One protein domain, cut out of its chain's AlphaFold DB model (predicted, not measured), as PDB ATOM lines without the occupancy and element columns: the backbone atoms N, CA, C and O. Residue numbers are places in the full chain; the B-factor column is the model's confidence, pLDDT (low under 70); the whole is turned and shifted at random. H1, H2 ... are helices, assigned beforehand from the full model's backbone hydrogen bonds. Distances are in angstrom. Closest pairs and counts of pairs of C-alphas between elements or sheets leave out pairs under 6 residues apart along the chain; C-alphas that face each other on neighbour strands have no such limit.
ATOM      1  N   LYS A   6      29.673   8.478 -11.058       88.06
ATOM      2  CA  LYS A   6      29.611   8.963  -9.672       88.06
ATOM      3  C   LYS A   6      28.214   9.455  -9.265       88.06
ATOM      4  O   LYS A   6      27.696   8.991  -8.259       88.06
ATOM      5  N   ASN A   7      27.592  10.342 -10.042       89.06
ATOM      6  CA  ASN A   7      26.262  10.888  -9.741       89.06
ATOM      7  C   ASN A   7      25.192   9.791  -9.749       89.06
ATOM      8  O   ASN A   7      24.336   9.760  -8.871       89.06
ATOM      9  N   HIS A   8      25.279   8.853 -10.696       90.75
ATOM     10  CA  HIS A   8      24.387   7.697 -10.712       90.75
ATOM     11  C   HIS A   8      24.518   6.866  -9.427       90.75
ATOM     12  O   HIS A   8      23.518   6.573  -8.781       90.75
ATOM     13  N   LEU A   9      25.746   6.542  -9.012       92.38
ATOM     14  CA  LEU A   9      25.981   5.765  -7.793       92.38
ATOM     15  C   LEU A   9      25.565   6.511  -6.516       92.38
ATOM     16  O   LEU A   9      25.116   5.864  -5.575       92.38
ATOM     17  N   ILE A  10      25.670   7.844  -6.485       92.38
ATOM     18  CA  ILE A  10      25.144   8.672  -5.386       92.38
ATOM     19  C   ILE A  10      23.623   8.520  -5.287       92.38
ATOM     20  O   ILE A  10      23.113   8.252  -4.201       92.38
ATOM     21  N   ASN A  11      22.903   8.608  -6.410       91.69
ATOM     22  CA  ASN A  11      21.448   8.420  -6.428       91.69
ATOM     23  C   ASN A  11      21.050   7.004  -5.989       91.69
ATOM     24  O   ASN A  11      20.117   6.835  -5.208       91.69
ATOM     25  N   VAL A  12      21.778   5.983  -6.451       93.94
ATOM     26  CA  VAL A  12      21.557   4.594  -6.021       93.94
ATOM     27  C   VAL A  12      21.772   4.452  -4.512       93.94
ATOM     28  O   VAL A  12      20.935   3.859  -3.833       93.94
ATOM     29  N   LEU A  13      22.854   5.022  -3.972       94.50
ATOM     30  CA  LEU A  13      23.146   4.973  -2.539       94.50
ATOM     31  C   LEU A  13      22.060   5.678  -1.718       94.50
ATOM     32  O   LEU A  13      21.638   5.148  -0.694       94.50
ATOM     33  N   PHE A  14      21.568   6.825  -2.187       93.81
ATOM     34  CA  PHE A  14      20.454   7.527  -1.554       93.81
ATOM     35  C   PHE A  14      19.213   6.631  -1.448       93.81
ATOM     36  O   PHE A  14      18.644   6.486  -0.369       93.81
ATOM     37  N   VAL A  15      18.829   5.968  -2.544       94.38
ATOM     38  CA  VAL A  15      17.679   5.048  -2.562       94.38
ATOM     39  C   VAL A  15      17.893   3.865  -1.610       94.38
ATOM     40  O   VAL A  15      16.961   3.463  -0.915       94.38
ATOM     41  N   GLN A  16      19.112   3.322  -1.535       94.38
ATOM     42  CA  GLN A  16      19.460   2.238  -0.607       94.38
ATOM     43  C   GLN A  16      19.369   2.660   0.863       94.38
ATOM     44  O   GLN A  16      18.862   1.896   1.684       94.38
ATOM     45  N   GLU A  17      19.849   3.853   1.216       95.12
ATOM     46  CA  GLU A  17      19.741   4.368   2.585       95.12
ATOM     47  C   GLU A  17      18.282   4.685   2.942       95.12
ATOM     48  O   GLU A  17      17.799   4.235   3.983       95.12
ATOM     49  N   PHE A  18      17.533   5.322   2.036       94.50
ATOM     50  CA  PHE A  18      16.101   5.562   2.216       94.50
ATOM     51  C   PHE A  18      15.331   4.253   2.433       94.50
ATOM     52  O   PHE A  18      14.525   4.139   3.357       94.50
ATOM     53  N   TYR A  19      15.623   3.226   1.628       94.69
ATOM     54  CA  TYR A  19      15.053   1.896   1.814       94.69
ATOM     55  C   TYR A  19      15.339   1.342   3.212       94.69
ATOM     56  O   TYR A  19      14.412   0.889   3.876       94.69
ATOM     57  N   LYS A  20      16.586   1.403   3.699       94.56
ATOM     58  CA  LYS A  20      16.928   0.903   5.041       94.56
ATOM     59  C   LYS A  20      16.133   1.607   6.136       94.56
ATOM     60  O   LYS A  20      15.692   0.946   7.074       94.56
ATOM     61  N   GLU A  21      15.950   2.920   6.038       94.62
ATOM     62  CA  GLU A  21      15.173   3.686   7.017       94.62
ATOM     63  C   GLU A  21      13.690   3.312   7.018       94.62
ATOM     64  O   GLU A  21      13.097   3.147   8.085       94.62
ATOM     65  N   GLN A  22      13.088   3.150   5.840       93.56
ATOM     66  CA  GLN A  22      11.674   2.792   5.718       93.56
ATOM     67  C   GLN A  22      11.419   1.316   6.048       93.56
ATOM     68  O   GLN A  22      10.428   0.985   6.697       93.56
ATOM     69  N   ASN A  23      12.341   0.426   5.679       93.06
ATOM     70  CA  ASN A  23      12.250  -1.000   5.979       93.06
ATOM     71  C   ASN A  23      12.334  -1.264   7.490       93.06
ATOM     72  O   ASN A  23      11.604  -2.102   8.009       93.06
ATOM     73  N   LYS A  24      13.137  -0.484   8.232       94.12
ATOM     74  CA  LYS A  24      13.138  -0.511   9.709       94.12
ATOM     75  C   LYS A  24      11.771  -0.180  10.316       94.12
ATOM     76  O   LYS A  24      11.475  -0.633  11.414       94.12
ATOM     77  N   LYS A  25      10.949   0.603   9.612       93.62
ATOM     78  CA  LYS A  25       9.580   0.962  10.011       93.62
ATOM     79  C   LYS A  25       8.532  -0.048   9.516       93.62
ATOM     80  O   LYS A  25       7.347   0.166   9.740       93.62
ATOM     81  N   GLY A  26       8.944  -1.118   8.826       93.56
ATOM     82  CA  GLY A  26       8.044  -2.132   8.270       93.56
ATOM     83  C   GLY A  26       7.241  -1.665   7.052       93.56
ATOM     84  O   GLY A  26       6.198  -2.240   6.748       93.56
ATOM     85  N   VAL A  27       7.682  -0.609   6.361       93.56
ATOM     86  CA  VAL A  27       6.976  -0.088   5.182       93.56
ATOM     87  C   VAL A  27       7.189  -1.033   3.990       93.56
ATOM     88  O   VAL A  27       8.333  -1.388   3.702       93.56
ATOM     89  N   PRO A  28       6.130  -1.427   3.256       94.19
ATOM     90  CA  PRO A  28       6.272  -2.301   2.095       94.19
ATOM     91  C   PRO A  28       6.997  -1.596   0.941       94.19
ATOM     92  O   PRO A  28       6.805  -0.401   0.712       94.19
ATOM     93  N   ASN A  29       7.771  -2.353   0.158       91.94
ATOM     94  CA  ASN A  29       8.602  -1.823  -0.934       91.94
ATOM     95  C   ASN A  29       7.824  -0.967  -1.948       91.94
ATOM     96  O   ASN A  29       8.354   0.030  -2.430       91.94
ATOM     97  N   THR A  30       6.572  -1.316  -2.253       93.44
ATOM     98  CA  THR A  30       5.705  -0.532  -3.153       93.44
ATOM     99  C   THR A  30       5.500   0.889  -2.635       93.44
ATOM    100  O   THR A  30       5.722   1.853  -3.362       93.44
ATOM    101  N   LYS A  31       5.206   1.022  -1.341       93.94
ATOM    102  CA  LYS A  31       5.017   2.308  -0.668       93.94
ATOM    103  C   LYS A  31       6.328   3.074  -0.495       93.94
ATOM    104  O   LYS A  31       6.337   4.299  -0.517       93.94
ATOM    105  N   ILE A  32       7.456   2.373  -0.370       93.62
ATOM    106  CA  ILE A  32       8.786   3.005  -0.386       93.62
ATOM    107  C   ILE A  32       9.042   3.672  -1.745       93.62
ATOM    108  O   ILE A  32       9.505   4.809  -1.776       93.62
ATOM    109  N   VAL A  33       8.709   3.002  -2.852       93.94
ATOM    110  CA  VAL A  33       8.848   3.564  -4.206       93.94
ATOM    111  C   VAL A  33       7.925   4.766  -4.413       93.94
ATOM    112  O   VAL A  33       8.371   5.780  -4.945       93.94
ATOM    113  N   GLU A  34       6.683   4.709  -3.936       92.69
ATOM    114  CA  GLU A  34       5.767   5.862  -3.947       92.69
ATOM    115  C   GLU A  34       6.330   7.043  -3.138       92.69
ATOM    116  O   GLU A  34       6.373   8.175  -3.616       92.69
ATOM    117  N   ASN A  35       6.860   6.784  -1.939       92.75
ATOM    118  CA  ASN A  35       7.458   7.824  -1.100       92.75
ATOM    119  C   ASN A  35       8.720   8.446  -1.729       92.75
ATOM    120  O   ASN A  35       9.010   9.619  -1.488       92.75
ATOM    121  N   LEU A  36       9.472   7.691  -2.538       92.19
ATOM    122  CA  LEU A  36      10.616   8.217  -3.292       92.19
ATOM    123  C   LEU A  36      10.176   9.212  -4.374       92.19
ATOM    124  O   LEU A  36      10.861  10.213  -4.585       92.19
ATOM    125  N   GLN A  37       9.009   9.012  -4.992       87.94
ATOM    126  CA  GLN A  37       8.458   9.971  -5.955       87.94
ATOM    127  C   GLN A  37       8.117  11.308  -5.287       87.94
ATOM    128  O   GLN A  37       8.356  12.358  -5.880       87.94
ATOM    129  N   ALA A  38       7.667  11.287  -4.026       87.88
ATOM    130  CA  ALA A  38       7.472  12.504  -3.233       87.88
ATOM    131  C   ALA A  38       8.788  13.259  -2.941       87.88
ATOM    132  O   ALA A  38       8.764  14.454  -2.665       87.88
ATOM    133  N   HIS A  39       9.939  12.585  -3.048       85.19
ATOM    134  CA  HIS A  39      11.278  13.179  -2.936       85.19
ATOM    135  C   HIS A  39      11.884  13.542  -4.307       85.19
ATOM    136  O   HIS A  39      13.100  13.683  -4.423       85.19
ATOM    137  N   ASN A  40      11.060  13.689  -5.354       88.25
ATOM    138  CA  ASN A  40      11.474  13.944  -6.743       88.25
ATOM    139  C   ASN A  40      12.343  12.830  -7.363       88.25
ATOM    140  O   ASN A  40      13.064  13.060  -8.336       88.25
ATOM    141  N   ILE A  41      12.289  11.609  -6.820       88.88
ATOM    142  CA  ILE A  41      12.988  10.443  -7.368       88.88
ATOM    143  C   ILE A  41      11.973   9.552  -8.073       88.88
ATOM    144  O   ILE A  41      11.300   8.711  -7.476       88.88
ATOM    145  N   HIS A  42      11.881   9.733  -9.387       91.12
ATOM    146  CA  HIS A  42      10.989   8.957 -10.239       91.12
ATOM    147  C   HIS A  42      11.684   7.674 -10.695       91.12
ATOM    148  O   HIS A  42      12.425   7.663 -11.678       91.12
ATOM    149  N   ILE A  43      11.448   6.585  -9.966       92.44
ATOM    150  CA  ILE A  43      11.931   5.249 -10.328       92.44
ATOM    151  C   ILE A  43      10.778   4.253 -10.376       92.44
ATOM    152  O   ILE A  43       9.801   4.364  -9.637       92.44
ATOM    153  N   SER A  44      10.903   3.259 -11.255       93.31
ATOM    154  CA  SER A  44       9.993   2.116 -11.272       93.31
ATOM    155  C   SER A  44      10.363   1.115 -10.174       93.31
ATOM    156  O   SER A  44      11.507   1.078  -9.710       93.31
ATOM    157  N   LEU A  45       9.428   0.235  -9.809       93.25
ATOM    158  CA  LEU A  45       9.699  -0.852  -8.867       93.25
ATOM    159  C   LEU A  45      10.808  -1.797  -9.373       93.25
ATOM    160  O   LEU A  45      11.644  -2.247  -8.594       93.25
ATOM    161  N   ALA A  46      10.872  -2.047 -10.684       94.62
ATOM    162  CA  ALA A  46      11.946  -2.835 -11.287       94.62
ATOM    163  C   ALA A  46      13.311  -2.140 -11.132       94.62
ATOM    164  O   ALA A  46      14.294  -2.761 -10.732       94.62
ATOM    165  N   THR A  47      13.364  -0.826 -11.375       94.44
ATOM    166  CA  THR A  47      14.574  -0.013 -11.176       94.44
ATOM    167  C   THR A  47      15.011  -0.015  -9.713       94.44
ATOM    168  O   THR A  47      16.202  -0.124  -9.436       94.44
ATOM    169  N   PHE A  48      14.061   0.055  -8.780       94.81
ATOM    170  CA  PHE A  48      14.331  -0.038  -7.349       94.81
ATOM    171  C   PHE A  48      15.021  -1.361  -6.981       94.81
ATOM    172  O   PHE A  48      16.066  -1.342  -6.329       94.81
ATOM    173  N   TYR A  49      14.504  -2.501  -7.451       94.81
ATOM    174  CA  TYR A  49      15.143  -3.798  -7.205       94.81
ATOM    175  C   TYR A  49      16.533  -3.896  -7.837       94.81
ATOM    176  O   TYR A  49      17.461  -4.378  -7.186       94.81
ATOM    177  N   ASN A  50      16.716  -3.360  -9.048       95.50
ATOM    178  CA  ASN A  50      18.040  -3.271  -9.668       95.50
ATOM    179  C   ASN A  50      19.000  -2.441  -8.804       95.50
ATOM    180  O   ASN A  50      20.140  -2.839  -8.585       95.50
ATOM    181  N   TYR A  51      18.541  -1.313  -8.255       94.62
ATOM    182  CA  TYR A  51      19.353  -0.462  -7.383       94.62
ATOM    183  C   TYR A  51      19.770  -1.176  -6.096       94.62
ATOM    184  O   TYR A  51      20.893  -0.970  -5.645       94.62
ATOM    185  N   MET A  52      18.939  -2.058  -5.531       93.31
ATOM    186  CA  MET A  52      19.313  -2.852  -4.349       93.31
ATOM    187  C   MET A  52      20.449  -3.850  -4.621       93.31
ATOM    188  O   MET A  52      21.190  -4.193  -3.704       93.31
ATOM    189  N   GLN A  53      20.615  -4.296  -5.868       94.56
ATOM    190  CA  GLN A  53      21.665  -5.244  -6.258       94.56
ATOM    191  C   GLN A  53      23.012  -4.565  -6.549       94.56
ATOM    192  O   GLN A  53      24.055  -5.222  -6.558       94.56
ATOM    193  N   ILE A  54      23.019  -3.250  -6.785       93.75
ATOM    194  CA  ILE A  54      24.236  -2.510  -7.133       93.75
ATOM    195  C   ILE A  54      25.095  -2.286  -5.874       93.75
ATOM    196  O   ILE A  54      24.619  -1.707  -4.894       93.75
ATOM    197  N   PRO A  55      26.397  -2.636  -5.884       93.00
ATOM    198  CA  PRO A  55      27.307  -2.385  -4.765       93.00
ATOM    199  C   PRO A  55      27.769  -0.911  -4.714       93.00
ATOM    200  O   PRO A  55      28.967  -0.615  -4.728       93.00
ATOM    201  N   ALA A  56      26.824   0.032  -4.629       91.94
ATOM    202  CA  ALA A  56      27.059   1.464  -4.824       91.94
ATOM    203  C   ALA A  56      28.128   2.048  -3.888       91.94
ATOM    204  O   ALA A  56      29.023   2.765  -4.333       91.94
ATOM    205  N   LYS A  57      28.105   1.669  -2.604       91.19
ATOM    206  CA  LYS A  57      29.098   2.109  -1.608       91.19
ATOM    207  C   LYS A  57      30.530   1.680  -1.958       91.19
ATOM    208  O   LYS A  57      31.467   2.451  -1.766       91.19
ATOM    209  N   ARG A  58      30.712   0.456  -2.470       93.00
ATOM    210  CA  ARG A  58      32.030  -0.069  -2.875       93.00
ATOM    211  C   ARG A  58      32.558   0.693  -4.085       93.00
ATOM    212  O   ARG A  58      33.722   1.088  -4.109       93.00
ATOM    213  N   ASP A  59      31.691   0.909  -5.064       90.88
ATOM    214  CA  ASP A  59      32.053   1.553  -6.320       90.88
ATOM    215  C   ASP A  59      32.337   3.049  -6.156       90.88
ATOM    216  O   ASP A  59      33.268   3.554  -6.784       90.88
ATOM    217  N   LEU A  60      31.596   3.741  -5.284       91.44
ATOM    218  CA  LEU A  60      31.891   5.126  -4.909       91.44
ATOM    219  C   LEU A  60      33.254   5.239  -4.232       91.44
ATOM    220  O   LEU A  60      34.066   6.058  -4.656       91.44
ATOM    221  N   LYS A  61      33.545   4.359  -3.267       92.12
ATOM    222  CA  LYS A  61      34.849   4.333  -2.595       92.12
ATOM    223  C   LYS A  61      35.996   4.128  -3.589       92.12
ATOM    224  O   LYS A  61      37.014   4.801  -3.486       92.12
ATOM    225  N   ARG A  62      35.830   3.242  -4.578       91.50
ATOM    226  CA  ARG A  62      36.835   3.028  -5.634       91.50
ATOM    227  C   ARG A  62      37.053   4.286  -6.481       91.50
ATOM    228  O   ARG A  62      38.195   4.616  -6.778       91.50
ATOM    229  N   ILE A  63      35.982   4.991  -6.856       88.81
ATOM    230  CA  ILE A  63      36.089   6.251  -7.607       88.81
ATOM    231  C   ILE A  63      36.825   7.317  -6.784       88.81
ATOM    232  O   ILE A  63      37.678   8.020  -7.321       88.81
ATOM    233  N   GLU A  64      36.525   7.429  -5.492       88.75
ATOM    234  CA  GLU A  64      37.193   8.380  -4.595       88.75
ATOM    235  C   GLU A  64      38.677   8.057  -4.411       88.75
ATOM    236  O   GLU A  64      39.502   8.963  -4.492       88.75
ATOM    237  N   GLN A  65      39.029   6.780  -4.254       90.62
ATOM    238  CA  GLN A  65      40.423   6.336  -4.161       90.62
ATOM    239  C   GLN A  65      41.226   6.677  -5.418       90.62
ATOM    240  O   GLN A  65      42.337   7.183  -5.310       90.62
ATOM    241  N   ILE A  66      40.661   6.443  -6.608       88.19
ATOM    242  CA  ILE A  66      41.315   6.804  -7.873       88.19
ATOM    243  C   ILE A  66      41.519   8.321  -7.953       88.19
ATOM    244  O   ILE A  66      42.592   8.769  -8.346       88.19
ATOM    245  N   ARG A  67      40.521   9.115  -7.539       86.44
ATOM    246  CA  ARG A  67      40.640  10.579  -7.526       86.44
ATOM    247  C   ARG A  67      41.747  11.056  -6.583       86.44
ATOM    248  O   ARG A  67      42.544  11.896  -6.974       86.44
ATOM    249  N   GLN A  68      41.823  10.491  -5.378       86.25
ATOM    250  CA  GLN A  68      42.880  10.804  -4.409       86.25
ATOM    251  C   GLN A  68      44.267  10.425  -4.934       86.25
ATOM    252  O   GLN A  68      45.210  11.187  -4.771       86.25
ATOM    253  N   GLN A  69      44.403   9.273  -5.596       85.69
ATOM    254  CA  GLN A  69      45.673   8.871  -6.207       85.69
ATOM    255  C   GLN A  69      46.105   9.826  -7.323       85.69
ATOM    256  O   GLN A  69      47.287  10.128  -7.431       85.69
ATOM    257  N   GLN A  70      45.162  10.328  -8.127       79.38
ATOM    258  CA  GLN A  70      45.454  11.328  -9.156       79.38
ATOM    259  C   GLN A  70      45.908  12.656  -8.544       79.38
ATOM    260  O   GLN A  70      46.895  13.206  -9.007       79.38
ATOM    261  N   GLU A  71      45.249  13.139  -7.487       75.75
ATOM    262  CA  GLU A  71      45.620  14.381  -6.782       75.75
ATOM    263  C   GLU A  71      47.027  14.328  -6.151       75.75
ATOM    264  O   GLU A  71      47.634  15.371  -5.966       75.75
ATOM    265  N   VAL A  72      47.549  13.138  -5.833       75.44
ATOM    266  CA  VAL A  72      48.899  12.947  -5.258       75.44
ATOM    267  C   VAL A  72      49.999  12.869  -6.330       75.44
ATOM    268  O   VAL A  72      51.174  13.039  -6.023       75.44
ATOM    269  N   LEU A  73      49.634  12.572  -7.580       64.88
ATOM    270  CA  LEU A  73      50.565  12.408  -8.705       64.88
ATOM    271  C   LEU A  73      50.842  13.712  -9.476       64.88
ATOM    272  O   LEU A  73      51.678  13.699 -10.381       64.88
ATOM    273  N   PHE A  74      50.158  14.803  -9.124       53.62
ATOM    274  CA  PHE A  74      50.364  16.159  -9.641       53.62
ATOM    275  C   PHE A  74      50.875  17.078  -8.530       53.62
ATOM    276  O   PHE A  74      51.605  18.033  -8.874       53.62
TER     277      PHE A  74
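Overview. This is residues 6 to 74 of the 74 residues of an uncharacterized protein of Bacteroidales bacterium (UniProt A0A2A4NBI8). H2 and H3 pack crosswise on the long helix H1 in a small body, and H4 leaves it as an arm, with residues 65 to 74 sticking out. The printed part has 69 residues with four named helices, H1 to H4 in order, and is all helix. It is loose, with a radius of gyration of the C-alphas of 14.8 A, spanning 48 by 22 by 18 A.

Arrangement. H1, residues 6 to 24, is the hub. Its residues 15 to 23 touch H2, residues 29 to 38, at a steep tilt of 57 degrees; the closest C-alphas, of Tyr 19 and Ile 32, are 6.7 A apart. Its residues 12 to 16 touch H3, residues 45 to 53, about perpendicular at 81 degrees; the closest C-alphas, of Val 12 and Tyr 51, are 5.7 A apart. Its residues 6 to 13 touch residues 56 to 63 of H4, residues 56 to 72, opposite ways at a steep tilt of 39 degrees; the closest C-alphas, of Leu 9 and Ala 56, are 5.3 A apart. H4 is apart from H2 and H3. Every O i to N i+4 pair in H1 to H4 is within hydrogen-bond range.

Along the chain. H1, 27.1 A long, begins at C-alpha 6 (29.611, 8.963, -9.672). H4, 24.7 A, ends at C-alpha 72 (48.899, 12.947, -5.258).

Size, cuts and confidence. The printed part has no cut and no long link. Residues 73 to 74 are under pLDDT 70.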